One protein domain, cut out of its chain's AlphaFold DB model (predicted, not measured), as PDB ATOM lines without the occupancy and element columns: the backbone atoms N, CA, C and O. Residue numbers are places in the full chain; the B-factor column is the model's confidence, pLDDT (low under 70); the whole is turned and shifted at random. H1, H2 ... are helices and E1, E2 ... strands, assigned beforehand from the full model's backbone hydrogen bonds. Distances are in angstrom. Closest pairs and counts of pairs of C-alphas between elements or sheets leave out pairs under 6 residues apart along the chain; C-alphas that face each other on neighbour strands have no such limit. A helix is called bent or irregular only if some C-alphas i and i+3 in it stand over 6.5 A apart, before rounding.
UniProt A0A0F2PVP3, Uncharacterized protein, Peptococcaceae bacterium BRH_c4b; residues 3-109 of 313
ATOM      1  N   PHE A   3      13.851  18.582  44.646       94.75
ATOM      2  CA  PHE A   3      14.832  17.512  44.757       94.75
ATOM      3  C   PHE A   3      15.793  17.579  43.581       94.75
ATOM      4  O   PHE A   3      15.417  17.978  42.477       94.75
ATOM      5  N   ARG A   4      17.041  17.202  43.824       92.62
ATOM      6  CA  ARG A   4      18.061  17.090  42.792       92.62
ATOM      7  C   ARG A   4      18.834  15.803  43.010       92.62
ATOM      8  O   ARG A   4      19.314  15.571  44.119       92.62
ATOM      9  N   LEU A   5      18.979  15.033  41.938       92.06
ATOM     10  CA  LEU A   5      19.992  13.996  41.850       92.06
ATOM     11  C   LEU A   5      21.322  14.671  41.529       92.06
ATOM     12  O   LEU A   5      21.417  15.452  40.576       92.06
ATOM     13  N   VAL A   6      22.333  14.425  42.349       90.69
ATOM     14  CA  VAL A   6      23.666  14.971  42.134       90.69
ATOM     15  C   VAL A   6      24.646  13.824  42.009       90.69
ATOM     16  O   VAL A   6      24.707  12.970  42.885       90.69
ATOM     17  N   LYS A   7      25.420  13.842  40.925       89.75
ATOM     18  CA  LYS A   7      26.553  12.946  40.736       89.75
ATOM     19  C   LYS A   7      27.814  13.629  41.257       89.75
ATOM     20  O   LYS A   7      28.076  14.781  40.907       89.75
ATOM     21  N   ALA A   8      28.561  12.964  42.126       85.75
ATOM     22  CA  ALA A   8      29.856  13.416  42.622       85.75
ATOM     23  C   ALA A   8      30.894  12.319  42.440       85.75
ATOM     24  O   ALA A   8      30.603  11.150  42.643       85.75
ATOM     25  N   ASN A   9      32.122  12.703  42.106       85.94
ATOM     26  CA  ASN A   9      33.245  11.779  42.065       85.94
ATOM     27  C   ASN A   9      34.072  11.942  43.346       85.94
ATOM     28  O   ASN A   9      34.533  13.044  43.650       85.94
ATOM     29  N   TYR A  10      34.245  10.860  44.101       81.44
ATOM     30  CA  TYR A  10      35.118  10.822  45.268       81.44
ATOM     31  C   TYR A  10      36.051   9.617  45.170       81.44
ATOM     32  O   TYR A  10      35.606   8.478  45.049       81.44
ATOM     33  N   ARG A  11      37.367   9.868  45.210       84.12
ATOM     34  CA  ARG A  11      38.417   8.836  45.081       84.12
ATOM     35  C   ARG A  11      38.238   7.920  43.854       84.12
ATOM     36  O   ARG A  11      38.484   6.721  43.934       84.12
ATOM     37  N   GLY A  12      37.794   8.480  42.727       86.19
ATOM     38  CA  GLY A  12      37.611   7.742  41.473       86.19
ATOM     39  C   GLY A  12      36.317   6.930  41.387       86.19
ATOM     40  O   GLY A  12      36.094   6.282  40.369       86.19
ATOM     41  N   ARG A  13      35.455   6.965  42.413       85.06
ATOM     42  CA  ARG A  13      34.109   6.380  42.374       85.06
ATOM     43  C   ARG A  13      33.071   7.478  42.181       85.06
ATOM     44  O   ARG A  13      33.135   8.516  42.840       85.06
ATOM     45  N   GLU A  14      32.135   7.253  41.267       85.12
ATOM     46  CA  GLU A  14      30.986   8.130  41.058       85.12
ATOM     47  C   GLU A  14      29.863   7.734  42.018       85.12
ATOM     48  O   GLU A  14      29.546   6.555  42.148       85.12
ATOM     49  N   TYR A  15      29.300   8.733  42.693       85.12
ATOM     50  CA  TYR A  15      28.226   8.597  43.662       85.12
ATOM     51  C   TYR A  15      27.050   9.488  43.279       85.12
ATOM     52  O   TYR A  15      27.224  10.670  42.980       85.12
ATOM     53  N   SER A  16      25.847   8.947  43.357       89.00
ATOM     54  CA  SER A  16      24.572   9.581  43.072       89.00
ATOM     55  C   SER A  16      23.847   9.802  44.387       89.00
ATOM     56  O   SER A  16      23.390   8.864  45.036       89.00
ATOM     57  N   TYR A  17      23.724  11.059  44.796       89.81
ATOM     58  CA  TYR A  17      23.019  11.416  46.019       89.81
ATOM     59  C   TYR A  17      21.786  12.258  45.737       89.81
ATOM     60  O   TYR A  17      21.756  13.139  44.869       89.81
ATOM     61  N   LEU A  18      20.757  11.989  46.527       92.12
ATOM     62  CA  LEU A  18      19.527  12.746  46.549       92.12
ATOM     63  C   LEU A  18      19.678  13.928  47.504       92.12
ATOM     64  O   LEU A  18      20.021  13.769  48.676       92.12
ATOM     65  N   ARG A  19      19.372  15.131  47.021       92.44
ATOM     66  CA  ARG A  19      19.451  16.359  47.816       92.44
ATOM     67  C   ARG A  19      18.165  17.166  47.732       92.44
ATOM     68  O   ARG A  19      17.656  17.429  46.644       92.44
ATOM     69  N   LEU A  20      17.704  17.665  48.879       94.00
ATOM     70  CA  LEU A  20      16.646  18.667  48.961       94.00
ATOM     71  C   LEU A  20      17.258  20.070  48.948       94.00
ATOM     72  O   LEU A  20      18.122  20.408  49.762       94.00
ATOM     73  N   SER A  21      16.793  20.913  48.030       93.94
ATOM     74  CA  SER A  21      17.239  22.303  47.900       93.94
ATOM     75  C   SER A  21      16.061  23.271  47.836       93.94
ATOM     76  O   SER A  21      14.910  22.899  47.590       93.94
ATOM     77  N   GLU A  22      16.340  24.554  48.044       92.38
ATOM     78  CA  GLU A  22      15.372  25.617  47.809       92.38
ATOM     79  C   GLU A  22      15.953  26.796  47.044       92.38
ATOM     80  O   GLU A  22      17.081  27.227  47.285       92.38
ATOM     81  N   SER A  23      15.128  27.332  46.148       91.12
ATOM     82  CA  SER A  23      15.365  28.609  45.488       91.12
ATOM     83  C   SER A  23      14.810  29.741  46.345       91.12
ATOM     84  O   SER A  23      13.696  29.640  46.870       91.12
ATOM     85  N   TYR A  24      15.569  30.824  46.462       88.94
ATOM     86  CA  TYR A  24      15.177  32.057  47.138       88.94
ATOM     87  C   TYR A  24      15.678  33.265  46.341       88.94
ATOM     88  O   TYR A  24      16.578  33.132  45.514       88.94
ATOM     89  N   ARG A  25      15.079  34.438  46.562       89.06
ATOM     90  CA  ARG A  25      15.554  35.693  45.971       89.06
ATOM     91  C   ARG A  25      16.411  36.457  46.966       89.06
ATOM     92  O   ARG A  25      16.087  36.497  48.151       89.06
ATOM     93  N   ASP A  26      17.487  37.032  46.455       89.25
ATOM     94  CA  ASP A  26      18.399  37.924  47.159       89.25
ATOM     95  C   ASP A  26      18.547  39.185  46.297       89.25
ATOM     96  O   ASP A  26      19.260  39.179  45.287       89.25
ATOM     97  N   GLY A  27      17.726  40.195  46.602       92.38
ATOM     98  CA  GLY A  27      17.403  41.274  45.665       92.38
ATOM     99  C   GLY A  27      16.800  40.715  44.372       92.38
ATOM    100  O   GLY A  27      15.867  39.905  44.405       92.38
ATOM    101  N   ASP A  28      17.391  41.083  43.238       93.81
ATOM    102  CA  ASP A  28      16.959  40.633  41.908       93.81
ATOM    103  C   ASP A  28      17.527  39.266  41.503       93.81
ATOM    104  O   ASP A  28      17.121  38.679  40.499       93.81
ATOM    105  N   LYS A  29      18.464  38.714  42.284       94.38
ATOM    106  CA  LYS A  29      19.136  37.458  41.938       94.38
ATOM    107  C   LYS A  29      18.388  36.264  42.520       94.38
ATOM    108  O   LYS A  29      18.130  36.183  43.721       94.38
ATOM    109  N   SER A  30      18.093  35.283  41.668       93.44
ATOM    110  CA  SER A  30      17.641  33.960  42.107       93.44
ATOM    111  C   SER A  30      18.840  33.147  42.591       93.44
ATOM    112  O   SER A  30      19.758  32.865  41.822       93.44
ATOM    113  N   ARG A  31      18.832  32.751  43.863       93.81
ATOM    114  CA  ARG A  31      19.856  31.912  44.493       93.81
ATOM    115  C   ARG A  31      19.275  30.559  44.883       93.81
ATOM    116  O   ARG A  31      18.075  30.415  45.103       93.81
ATOM    117  N   GLN A  32      20.142  29.559  44.976       93.25
ATOM    118  CA  GLN A  32      19.797  28.211  45.420       93.25
ATOM    119  C   GLN A  32      20.596  27.882  46.674       93.25
ATOM    120  O   GLN A  32      21.782  28.191  46.755       93.25
ATOM    121  N   ARG A  33      19.966  27.228  47.648       92.06
ATOM    122  CA  ARG A  33      20.661  26.710  48.831       92.06
ATOM    123  C   ARG A  33      20.228  25.293  49.157       92.06
ATOM    124  O   ARG A  33      19.098  24.892  48.882       92.06
ATOM    125  N   MET A  34      21.152  24.544  49.748       91.31
ATOM    126  CA  MET A  34      20.882  23.216  50.286       91.31
ATOM    127  C   MET A  34      19.979  23.317  51.512       91.31
ATOM    128  O   MET A  34      20.157  24.213  52.339       91.31
ATOM    129  N   ILE A  35      19.034  22.389  51.627       90.94
ATOM    130  CA  ILE A  35      18.309  22.139  52.873       90.94
ATOM    131  C   ILE A  35      18.956  20.946  53.573       90.94
ATOM    132  O   ILE A  35      19.429  21.100  54.693       90.94
ATOM    133  N   MET A  36      19.033  19.802  52.887       89.88
ATOM    134  CA  MET A  36      19.654  18.579  53.400       89.88
ATOM    135  C   MET A  36      20.076  17.642  52.264       89.88
ATOM    136  O   MET A  36      19.466  17.651  51.188       89.88
ATOM    137  N   ASN A  37      21.090  16.823  52.527       90.06
ATOM    138  CA  ASN A  37      21.364  15.613  51.755       90.06
ATOM    139  C   ASN A  37      20.504  14.496  52.338       90.06
ATOM    140  O   ASN A  37      20.459  14.364  53.554       90.06
ATOM    141  N   LEU A  38      19.789  13.765  51.489       89.62
ATOM    142  CA  LEU A  38      18.790  12.790  51.917       89.62
ATOM    143  C   LEU A  38      19.384  11.394  51.982       89.62
ATOM    144  O   LEU A  38      19.478  10.827  53.059       89.62
ATOM    145  N   ALA A  39      19.822  10.873  50.841       88.69
ATOM    146  CA  ALA A  39      20.354   9.523  50.754       88.69
ATOM    147  C   ALA A  39      21.349   9.383  49.607       88.69
ATOM    148  O   ALA A  39      21.291  10.119  48.616       88.69
ATOM    149  N   ASN A  40      22.238   8.408  49.756       87.81
ATOM    150  CA  ASN A  40      22.977   7.826  48.648       87.81
ATOM    151  C   ASN A  40      22.035   6.859  47.898       87.81
ATOM    152  O   ASN A  40      21.306   6.100  48.538       87.81
ATOM    153  N   LEU A  41      22.007   6.941  46.566       90.25
ATOM    154  CA  LEU A  41      21.174   6.112  45.694       90.25
ATOM    155  C   LEU A  41      21.977   5.111  44.843       90.25
ATOM    156  O   LEU A  41      21.389   4.441  44.004       90.25
ATOM    157  N   ASP A  42      23.291   4.995  45.028       87.62
ATOM    158  CA  ASP A  42      24.185   4.170  44.199       87.62
ATOM    159  C   ASP A  42      23.886   2.677  44.268       87.62
ATOM    160  O   ASP A  42      24.209   1.933  43.345       87.62
ATOM    161  N   HIS A  43      23.264   2.220  45.357       88.44
ATOM    162  CA  HIS A  43      22.812   0.837  45.492       88.44
ATOM    163  C   HIS A  43      21.517   0.555  44.722       88.44
ATOM    164  O   HIS A  43      21.126  -0.606  44.589       88.44
ATOM    165  N   LEU A  44      20.824   1.590  44.241       91.62
ATOM    166  CA  LEU A  44      19.584   1.445  43.495       91.62
ATOM    167  C   LEU A  44      19.861   1.389  41.984       91.62
ATOM    168  O   LEU A  44      20.637   2.184  41.462       91.62
ATOM    169  N   PRO A  45      19.167   0.514  41.237       92.38
ATOM    170  CA  PRO A  45      19.085   0.606  39.784       92.38
ATOM    171  C   PRO A  45      18.521   1.957  39.326       92.38
ATOM    172  O   PRO A  45      17.667   2.539  39.999       92.38
ATOM    173  N   GLU A  46      18.915   2.409  38.135       91.81
ATOM    174  CA  GLU A  46      18.480   3.693  37.562       91.81
ATOM    175  C   GLU A  46      16.955   3.851  37.523       91.81
ATOM    176  O   GLU A  46      16.434   4.896  37.909       91.81
ATOM    177  N   SER A  47      16.217   2.795  37.175       94.56
ATOM    178  CA  SER A  47      14.748   2.810  37.176       94.56
ATOM    179  C   SER A  47      14.149   3.106  38.558       94.56
ATOM    180  O   SER A  47      13.178   3.853  38.663       94.56
ATOM    181  N   LYS A  48      14.747   2.580  39.636       94.50
ATOM    182  CA  LYS A  48      14.333   2.874  41.018       94.50
ATOM    183  C   LYS A  48      14.745   4.284  41.440       94.50
ATOM    184  O   LYS A  48      13.981   4.940  42.139       94.50
ATOM    185  N   MET A  49      15.903   4.773  40.992       93.44
ATOM    186  CA  MET A  49      16.320   6.162  41.228       93.44
ATOM    187  C   MET A  49      15.355   7.164  40.583       93.44
ATOM    188  O   MET A  49      14.973   8.146  41.224       93.44
ATOM    189  N   ILE A  50      14.935   6.900  39.342       93.25
ATOM    190  CA  ILE A  50      13.932   7.699  38.626       93.25
ATOM    191  C   ILE A  50      12.611   7.684  39.395       93.25
ATOM    192  O   ILE A  50      12.093   8.752  39.712       93.25
ATOM    193  N   TYR A  51      12.132   6.502  39.799       94.25
ATOM    194  CA  TYR A  51      10.899   6.380  40.578       94.25
ATOM    195  C   TYR A  51      10.949   7.182  41.890       94.25
ATOM    196  O   TYR A  51      10.041   7.957  42.174       94.25
ATOM    197  N   VAL A  52      12.044   7.083  42.661       94.31
ATOM    198  CA  VAL A  52      12.245   7.890  43.883       94.31
ATOM    199  C   VAL A  52      12.136   9.383  43.577       94.31
ATOM    200  O   VAL A  52      11.454  10.120  44.289       94.31
ATOM    201  N   MET A  53      12.797   9.846  42.514       94.12
ATOM    202  CA  MET A  53      12.755  11.249  42.108       94.12
ATOM    203  C   MET A  53      11.345  11.699  41.717       94.12
ATOM    204  O   MET A  53      10.934  12.787  42.125       94.12
ATOM    205  N   GLU A  54      10.611  10.891  40.958       93.44
ATOM    206  CA  GLU A  54       9.243  11.181  40.521       93.44
ATOM    207  C   GLU A  54       8.282  11.264  41.710       93.44
ATOM    208  O   GLU A  54       7.646  12.304  41.896       93.44
ATOM    209  N   THR A  55       8.275  10.254  42.588       92.75
ATOM    210  CA  THR A  55       7.453  10.238  43.811       92.75
ATOM    211  C   THR A  55       7.693  11.481  44.667       92.75
ATOM    212  O   THR A  55       6.765  12.143  45.133       92.75
ATOM    213  N   LEU A  56       8.957  11.859  44.862       94.38
ATOM    214  CA  LEU A  56       9.305  13.029  45.661       94.38
ATOM    215  C   LEU A  56       8.908  14.347  44.972       94.38
ATOM    216  O   LEU A  56       8.476  15.301  45.627       94.38
ATOM    217  N   GLN A  57       9.010  14.430  43.646       92.81
ATOM    218  CA  GLN A  57       8.521  15.591  42.900       92.81
ATOM    219  C   GLN A  57       6.999  15.727  42.979       92.81
ATOM    220  O   GLN A  57       6.504  16.849  43.143       92.81
ATOM    221  N   GLU A  58       6.261  14.621  42.905       90.50
ATOM    222  CA  GLU A  58       4.812  14.584  43.112       90.50
ATOM    223  C   GLU A  58       4.437  15.050  44.515       90.50
ATOM    224  O   GLU A  58       3.559  15.898  44.657       90.50
ATOM    225  N   LEU A  59       5.190  14.641  45.536       90.81
ATOM    226  CA  LEU A  59       5.001  15.119  46.906       90.81
ATOM    227  C   LEU A  59       5.127  16.649  47.022       90.81
ATOM    228  O   LEU A  59       4.362  17.305  47.731       90.81
ATOM    229  N   ILE A  60       6.061  17.263  46.281       90.50
ATOM    230  CA  ILE A  60       6.177  18.731  46.204       90.50
ATOM    231  C   ILE A  60       4.982  19.357  45.487       90.50
ATOM    232  O   ILE A  60       4.552  20.445  45.887       90.50
ATOM    233  N   LYS A  61       4.483  18.736  44.412       88.88
ATOM    234  CA  LYS A  61       3.286  19.215  43.704       88.88
ATOM    235  C   LYS A  61       2.084  19.176  44.644       88.88
ATOM    236  O   LYS A  61       1.470  20.224  44.845       88.88
ATOM    237  N   LEU A  62       1.879  18.053  45.330       85.56
ATOM    238  CA  LEU A  62       0.844  17.866  46.340       85.56
ATOM    239  C   LEU A  62       0.933  18.946  47.427       85.56
ATOM    240  O   LEU A  62      -0.033  19.661  47.674       85.56
ATOM    241  N   GLY A  63       2.116  19.178  48.006       84.94
ATOM    242  CA  GLY A  63       2.307  20.229  49.012       84.94
ATOM    243  C   GLY A  63       1.964  21.641  48.520       84.94
ATOM    244  O   GLY A  63       1.433  22.462  49.269       84.94
ATOM    245  N   LYS A  64       2.226  21.946  47.241       83.38
ATOM    246  CA  LYS A  64       1.844  23.232  46.635       83.38
ATOM    247  C   LYS A  64       0.340  23.336  46.405       83.38
ATOM    248  O   LYS A  64      -0.198  24.429  46.577       83.38
ATOM    249  N   GLU A  65      -0.301  22.255  45.978       79.56
ATOM    250  CA  GLU A  65      -1.745  22.187  45.745       79.56
ATOM    251  C   GLU A  65      -2.515  22.310  47.054       79.56
ATOM    252  O   GLU A  65      -3.369  23.185  47.166       79.56
ATOM    253  N   MET A  66      -2.112  21.577  48.090       74.69
ATOM    254  CA  MET A  66      -2.718  21.675  49.420       74.69
ATOM    255  C   MET A  66      -2.592  23.081  50.016       74.69
ATOM    256  O   MET A  66      -3.540  23.609  50.590       74.69
ATOM    257  N   ASN A  67      -1.467  23.770  49.792       75.69
ATOM    258  CA  ASN A  67      -1.308  25.168  50.205       75.69
ATOM    259  C   ASN A  67      -2.229  26.152  49.436       75.69
ATOM    260  O   ASN A  67      -2.358  27.318  49.824       75.69
ATOM    261  N   LYS A  68      -2.856  25.740  48.324       74.81
ATOM    262  CA  LYS A  68      -3.916  26.520  47.657       74.81
ATOM    263  C   LYS A  68      -5.287  26.279  48.293       74.81
ATOM    264  O   LYS A  68      -6.103  27.190  48.252       74.81
ATOM    265  N   CYS A  69      -5.501  25.119  48.912       68.00
ATOM    266  CA  CYS A  69      -6.765  24.729  49.537       68.00
ATOM    267  C   CYS A  69      -7.066  25.447  50.858       68.00
ATOM    268  O   CYS A  69      -8.142  25.239  51.385       68.00
ATOM    269  N   GLY A  70      -6.149  26.266  51.390       64.19
ATOM    270  CA  GLY A  70      -6.426  27.212  52.480       64.19
ATOM    271  C   GLY A  70      -6.609  26.623  53.885       64.19
ATOM    272  O   GLY A  70      -6.930  27.375  54.801       64.19
ATOM    273  N   LEU A  71      -6.356  25.327  54.105       68.06
ATOM    274  CA  LEU A  71      -6.538  24.765  55.447       68.06
ATOM    275  C   LEU A  71      -5.381  25.140  56.375       68.06
ATOM    276  O   LEU A  71      -4.204  25.141  55.999       68.06
ATOM    277  N   THR A  72      -5.746  25.411  57.621       67.25
ATOM    278  CA  THR A  72      -4.866  25.916  58.681       67.25
ATOM    279  C   THR A  72      -3.695  24.980  58.980       67.25
ATOM    280  O   THR A  72      -2.576  25.443  59.208       67.25
ATOM    281  N   TRP A  73      -3.905  23.667  58.879       70.56
ATOM    282  CA  TRP A  73      -2.887  22.657  59.153       70.56
ATOM    283  C   TRP A  73      -1.802  22.499  58.083       70.56
ATOM    284  O   TRP A  73      -0.758  21.914  58.358       70.56
ATOM    285  N   TRP A  74      -1.959  23.138  56.917       77.25
ATOM    286  CA  TRP A  74      -0.960  23.138  55.835       77.25
ATOM    287  C   TRP A  74      -0.035  24.347  55.835       77.25
ATOM    288  O   TRP A  74       0.872  24.431  55.002       77.25
ATOM    289  N   LYS A  75      -0.227  25.278  56.776       83.69
ATOM    290  CA  LYS A  75       0.591  26.492  56.902       83.69
ATOM    291  C   LYS A  75       2.090  26.188  56.875       83.69
ATOM    292  O   LYS A  75       2.855  26.929  56.257       83.69
ATOM    293  N   HIS A  76       2.481  25.063  57.476       90.56
ATOM    294  CA  HIS A  76       3.868  24.633  57.650       90.56
ATOM    295  C   HIS A  76       4.249  23.434  56.770       90.56
ATOM    296  O   HIS A  76       5.028  22.572  57.188       90.56
ATOM    297  N   TYR A  77       3.687  23.316  55.560       90.31
ATOM    298  CA  TYR A  77       3.906  22.146  54.698       90.31
ATOM    299  C   TYR A  77       5.386  21.911  54.350       90.31
ATOM    300  O   TYR A  77       5.793  20.761  54.193       90.31
ATOM    301  N   LYS A  78       6.219  22.957  54.233       93.19
ATOM    302  CA  LYS A  78       7.651  22.773  53.951       93.19
ATOM    303  C   LYS A  78       8.383  22.230  55.163       93.19
ATOM    304  O   LYS A  78       9.179  21.306  55.018       93.19
ATOM    305  N   THR A  79       8.116  22.802  56.335       94.50
ATOM    306  CA  THR A  79       8.664  22.310  57.604       94.50
ATOM    307  C   THR A  79       8.269  20.850  57.811       94.50
ATOM    308  O   THR A  79       9.115  20.014  58.100       94.50
ATOM    309  N   SER A  80       7.011  20.515  57.541       94.75
ATOM    310  CA  SER A  80       6.487  19.154  57.650       94.75
ATOM    311  C   SER A  80       7.131  18.174  56.663       94.75
ATOM    312  O   SER A  80       7.458  17.053  57.033       94.75
ATOM    313  N   MET A  81       7.373  18.598  55.419       94.81
ATOM    314  CA  MET A  81       8.098  17.799  54.424       94.81
ATOM    315  C   MET A  81       9.530  17.505  54.881       94.81
ATOM    316  O   MET A  81       9.994  16.380  54.751       94.81
ATOM    317  N   ILE A  82      10.221  18.497  55.449       94.38
ATOM    318  CA  ILE A  82      11.561  18.312  56.020       94.38
ATOM    319  C   ILE A  82      11.534  17.235  57.115       94.38
ATOM    320  O   ILE A  82      12.357  16.328  57.069       94.38
ATOM    321  N   MET A  83      10.570  17.296  58.038       94.38
ATOM    322  CA  MET A  83      10.418  16.307  59.118       94.38
ATOM    323  C   MET A  83      10.140  14.897  58.585       94.38
ATOM    324  O   MET A  83      10.738  13.929  59.042       94.38
ATOM    325  N   ALA A  84       9.253  14.776  57.595       94.69
ATOM    326  CA  ALA A  84       8.937  13.490  56.978       94.69
ATOM    327  C   ALA A  84      10.165  12.873  56.294       94.69
ATOM    328  O   ALA A  84      10.477  11.706  56.497       94.69
ATOM    329  N   LEU A  85      10.898  13.676  55.521       93.94
ATOM    330  CA  LEU A  85      12.099  13.230  54.820       93.94
ATOM    331  C   LEU A  85      13.224  12.853  55.785       93.94
ATOM    332  O   LEU A  85      13.885  11.843  55.573       93.94
ATOM    333  N   GLU A  86      13.427  13.627  56.853       91.75
ATOM    334  CA  GLU A  86      14.368  13.254  57.911       91.75
ATOM    335  C   GLU A  86      14.018  11.898  58.526       91.75
ATOM    336  O   GLU A  86      14.911  11.092  58.778       91.75
ATOM    337  N   ARG A  87      12.727  11.639  58.756       89.56
ATOM    338  CA  ARG A  87      12.270  10.390  59.364       89.56
ATOM    339  C   ARG A  87      12.404   9.189  58.428       89.56
ATOM    340  O   ARG A  87      12.715   8.114  58.914       89.56
ATOM    341  N   VAL A  88      12.190   9.366  57.122       91.19
ATOM    342  CA  VAL A  88      12.300   8.276  56.136       91.19
ATOM    343  C   VAL A  88      13.751   7.975  55.776       91.19
ATOM    344  O   VAL A  88      14.149   6.818  55.730       91.19
ATOM    345  N   PHE A  89      14.539   9.009  55.484       89.25
ATOM    346  CA  PHE A  89      15.885   8.832  54.937       89.25
ATOM    347  C   PHE A  89      16.976   8.785  56.008       89.25
ATOM    348  O   PHE A  89      18.114   8.460  55.685       89.25
ATOM    349  N   TYR A  90      16.653   9.134  57.259       79.81
ATOM    350  CA  TYR A  90      17.611   9.242  58.362       79.81
ATOM    351  C   TYR A  90      18.905   9.975  57.967       79.81
ATOM    352  O   TYR A  90      20.000   9.481  58.242       79.81
ATOM    353  N   PRO A  91      18.822  11.150  57.312       74.31
ATOM    354  CA  PRO A  91      20.021  11.886  56.961       74.31
ATOM    355  C   PRO A  91      20.769  12.270  58.242       74.31
ATOM    356  O   PRO A  91      20.165  12.371  59.315       74.31
ATOM    357  N   SER A  92      22.064  12.588  58.137       66.62
ATOM    358  CA  SER A  92      22.736  13.366  59.184       66.62
ATOM    359  C   SER A  92      21.873  14.611  59.434       66.62
ATOM    360  O   SER A  92      21.775  15.449  58.536       66.62
ATOM    361  N   GLN A  93      21.161  14.642  60.565       66.62
ATOM    362  CA  GLN A  93      19.975  15.479  60.820       66.62
ATOM    363  C   GLN A  93      20.061  16.867  60.159       66.62
ATOM    364  O   GLN A  93      21.094  17.535  60.270       66.62
ATOM    365  N   SER A  94      18.985  17.358  59.522       70.69
ATOM    366  CA  SER A  94      18.994  18.719  58.963       70.69
ATOM    367  C   SER A  94      19.329  19.700  60.076       70.69
ATOM    368  O   SER A  94      18.775  19.583  61.169       70.69
ATOM    369  N   PRO A  95      20.174  20.714  59.843       80.31
ATOM    370  CA  PRO A  95      20.532  21.660  60.887       80.31
ATOM    371  C   PRO A  95      19.292  22.310  61.519       80.31
ATOM    372  O   PRO A  95      18.385  22.753  60.809       80.31
ATOM    373  N   ALA A  96      19.277  22.435  62.849       86.62
ATOM    374  CA  ALA A  96      18.193  23.080  63.601       86.62
ATOM    375  C   ALA A  96      17.863  24.486  63.051       86.62
ATOM    376  O   ALA A  96      16.699  24.858  62.895       86.62
ATOM    377  N   ASN A  97      18.899  25.227  62.646       87.38
ATOM    378  CA  ASN A  97      18.777  26.544  62.020       87.38
ATOM    379  C   ASN A  97      18.021  26.515  60.682       87.38
ATOM    380  O   ASN A  97      17.304  27.465  60.364       87.38
ATOM    381  N   THR A  98      18.150  25.438  59.902       90.12
ATOM    382  CA  THR A  98      17.413  25.264  58.644       90.12
ATOM    383  C   THR A  98      15.921  25.122  58.918       90.12
ATOM    384  O   THR A  98      15.130  25.850  58.318       90.12
ATOM    385  N   ILE A  99      15.544  24.261  59.869       91.75
ATOM    386  CA  ILE A  99      14.146  24.059  60.277       91.75
ATOM    387  C   ILE A  99      13.561  25.370  60.803       91.75
ATOM    388  O   ILE A  99      12.548  25.836  60.285       91.75
ATOM    389  N   LYS A 100      14.247  26.024  61.754       92.62
ATOM    390  CA  LYS A 100      13.829  27.315  62.325       92.62
ATOM    391  C   LYS A 100      13.556  28.349  61.239       92.62
ATOM    392  O   LYS A 100      12.522  29.006  61.237       92.62
ATOM    393  N   ARG A 101      14.482  28.491  60.291       92.69
ATOM    394  CA  ARG A 101      14.367  29.443  59.186       92.69
ATOM    395  C   ARG A 101      13.170  29.143  58.289       92.69
ATOM    396  O   ARG A 101      12.454  30.072  57.921       92.69
ATOM    397  N   VAL A 102      12.983  27.881  57.895       92.31
ATOM    398  CA  VAL A 102      11.865  27.482  57.027       92.31
ATOM    399  C   VAL A 102      10.544  27.740  57.746       92.31
ATOM    400  O   VAL A 102       9.715  28.463  57.195       92.31
ATOM    401  N   PHE A 103      10.420  27.304  59.000       92.62
ATOM    402  CA  PHE A 103       9.256  27.554  59.848       92.62
ATOM    403  C   PHE A 103       8.929  29.050  59.967       92.62
ATOM    404  O   PHE A 103       7.827  29.482  59.639       92.62
ATOM    405  N   LEU A 104       9.905  29.887  60.336       91.38
ATOM    406  CA  LEU A 104       9.699  31.337  60.449       91.38
ATOM    407  C   LEU A 104       9.311  31.982  59.110       91.38
ATOM    408  O   LEU A 104       8.563  32.958  59.087       91.38
ATOM    409  N   SER A 105       9.801  31.455  57.983       90.12
ATOM    410  CA  SER A 105       9.411  31.938  56.653       90.12
ATOM    411  C   SER A 105       7.971  31.577  56.286       90.12
ATOM    412  O   SER A 105       7.319  32.321  55.554       90.12
ATOM    413  N   GLU A 106       7.473  30.445  56.782       89.31
ATOM    414  CA  GLU A 106       6.087  30.018  56.616       89.31
ATOM    415  C   GLU A 106       5.163  30.823  57.527       89.31
ATOM    416  O   GLU A 106       4.142  31.318  57.058       89.31
ATOM    417  N   ASN A 107       5.583  31.092  58.766       87.12
ATOM    418  CA  ASN A 107       4.780  31.847  59.726       87.12
ATOM    419  C   ASN A 107       4.559  33.321  59.330       87.12
ATOM    420  O   ASN A 107       3.564  33.929  59.709       87.12
ATOM    421  N   LYS A 108       5.460  33.903  58.526       86.81
ATOM    422  CA  LYS A 108       5.294  35.261  57.973       86.81
ATOM    423  C   LYS A 108       4.225  35.356  56.882       86.81
ATOM    424  O   LYS A 108       3.836  36.462  56.508       86.81
ATOM    425  N   LYS A 109       3.789  34.235  56.306       81.56
ATOM    426  CA  LYS A 109       2.786  34.252  55.239       81.56
ATOM    427  C   LYS A 109       1.403  34.421  55.850       81.56
ATOM    428  O   LYS A 109       1.049  33.715  56.788       81.56
TER     429      LYS A 109
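AT A GLANCE: This is residues 3 to 109 of the 313 residues of an uncharacterized protein of Peptococcaceae bacterium BRH_c4b (UniProt A0A0F2PVP3). Three long antiparallel strands make a strongly twisted sheet, its strands E2 and E3 bent partway along, and two helices cover one face of it, the long H1 along E1 and the shorter H2 along E3. A third helix, H3, folds back beside H2, and the turn of E2 and E3, residues 25 to 30, and residues 68 to 73 after H1 stick out. The printed part has 107 residues with three named strands and three named helices, in the order E1 E2 E3 H1 H2 H3; the sheet runs E1 E2 E3, and the class is mixed, helices and strands. The whole is only just compact, close to loose, with a radius of gyration of the C-alphas of 15.3 A, and it is elongated, spanning 46 by 29 by 26 A.

IN THESE COORDINATES: E1, residues 3 to 10, begins at C-alpha 3 (14.832, 17.512, 44.757) and is 21.4 A long. E2, residues 13 to 26, is 35.6 A long and bends by 63 degrees at residue 18. E3, residues 29 to 40, is 30.6 A long and bends by 57 degrees at residue 36. H1, residues 46 to 66, is 30.2 A long and begins at C-alpha 46 (18.480, 3.693, 37.562). H2, residues 77 to 89, is 17.9 A long. H3, residues 96 to 107, is 16.5 A long and ends at C-alpha 107 (4.780, 31.847, 59.726).

HOW THE PARTS SIT: E1, E2 and E3 form a meander, each strand the antiparallel neighbour of the one before. In the hairpin of E1 and E2, N 6 and O 17 are 2.9 A apart, within hydrogen-bond range. In the hairpin of E2 and E3, N 22 and O 33 are also within range at 2.9 A. H1 and H2 are on one face of the sheet, which gives two layers. H1 is over E1, at a height over the sheet of 9.2 A, and runs along the strands at 20 degrees on the local plane; the closest C-alphas of E1 and H1, Phe 3 and Gln 57, are 6.9 A apart. H2 is over E3 at a height over the sheet of 10.0 A and runs along the strands at 5 degrees on the local plane; their closest C-alphas, Leu 38 and Phe 89, are 5.8 A apart. H1 and H2 are close but not clearly touching, with C-alphas of Gly 63 and Tyr 77 closest at 6.2 A. H2 and H3, a helical hairpin, touch with residues 78 to 82 of H2 alone, at a shallow tilt of 31 degrees, opposite ways; the closest C-alphas, Thr 79 and Phe 103, are 5.7 A apart. H3 only grazes the sheet, with its residues 98 to 102. H1 and H3 are apart. In H1, H2 and H3 every O i to N i+4 pair is within hydrogen-bond range.

THE WHOLE: The two C-alphas farthest apart, those of Gly 12 and Gly 70, are 49.4 A apart. The printed part has no cut and no long link. The mean pLDDT of the printed part is 87.9; residues 69 to 72 and 92 to 93 are under 70.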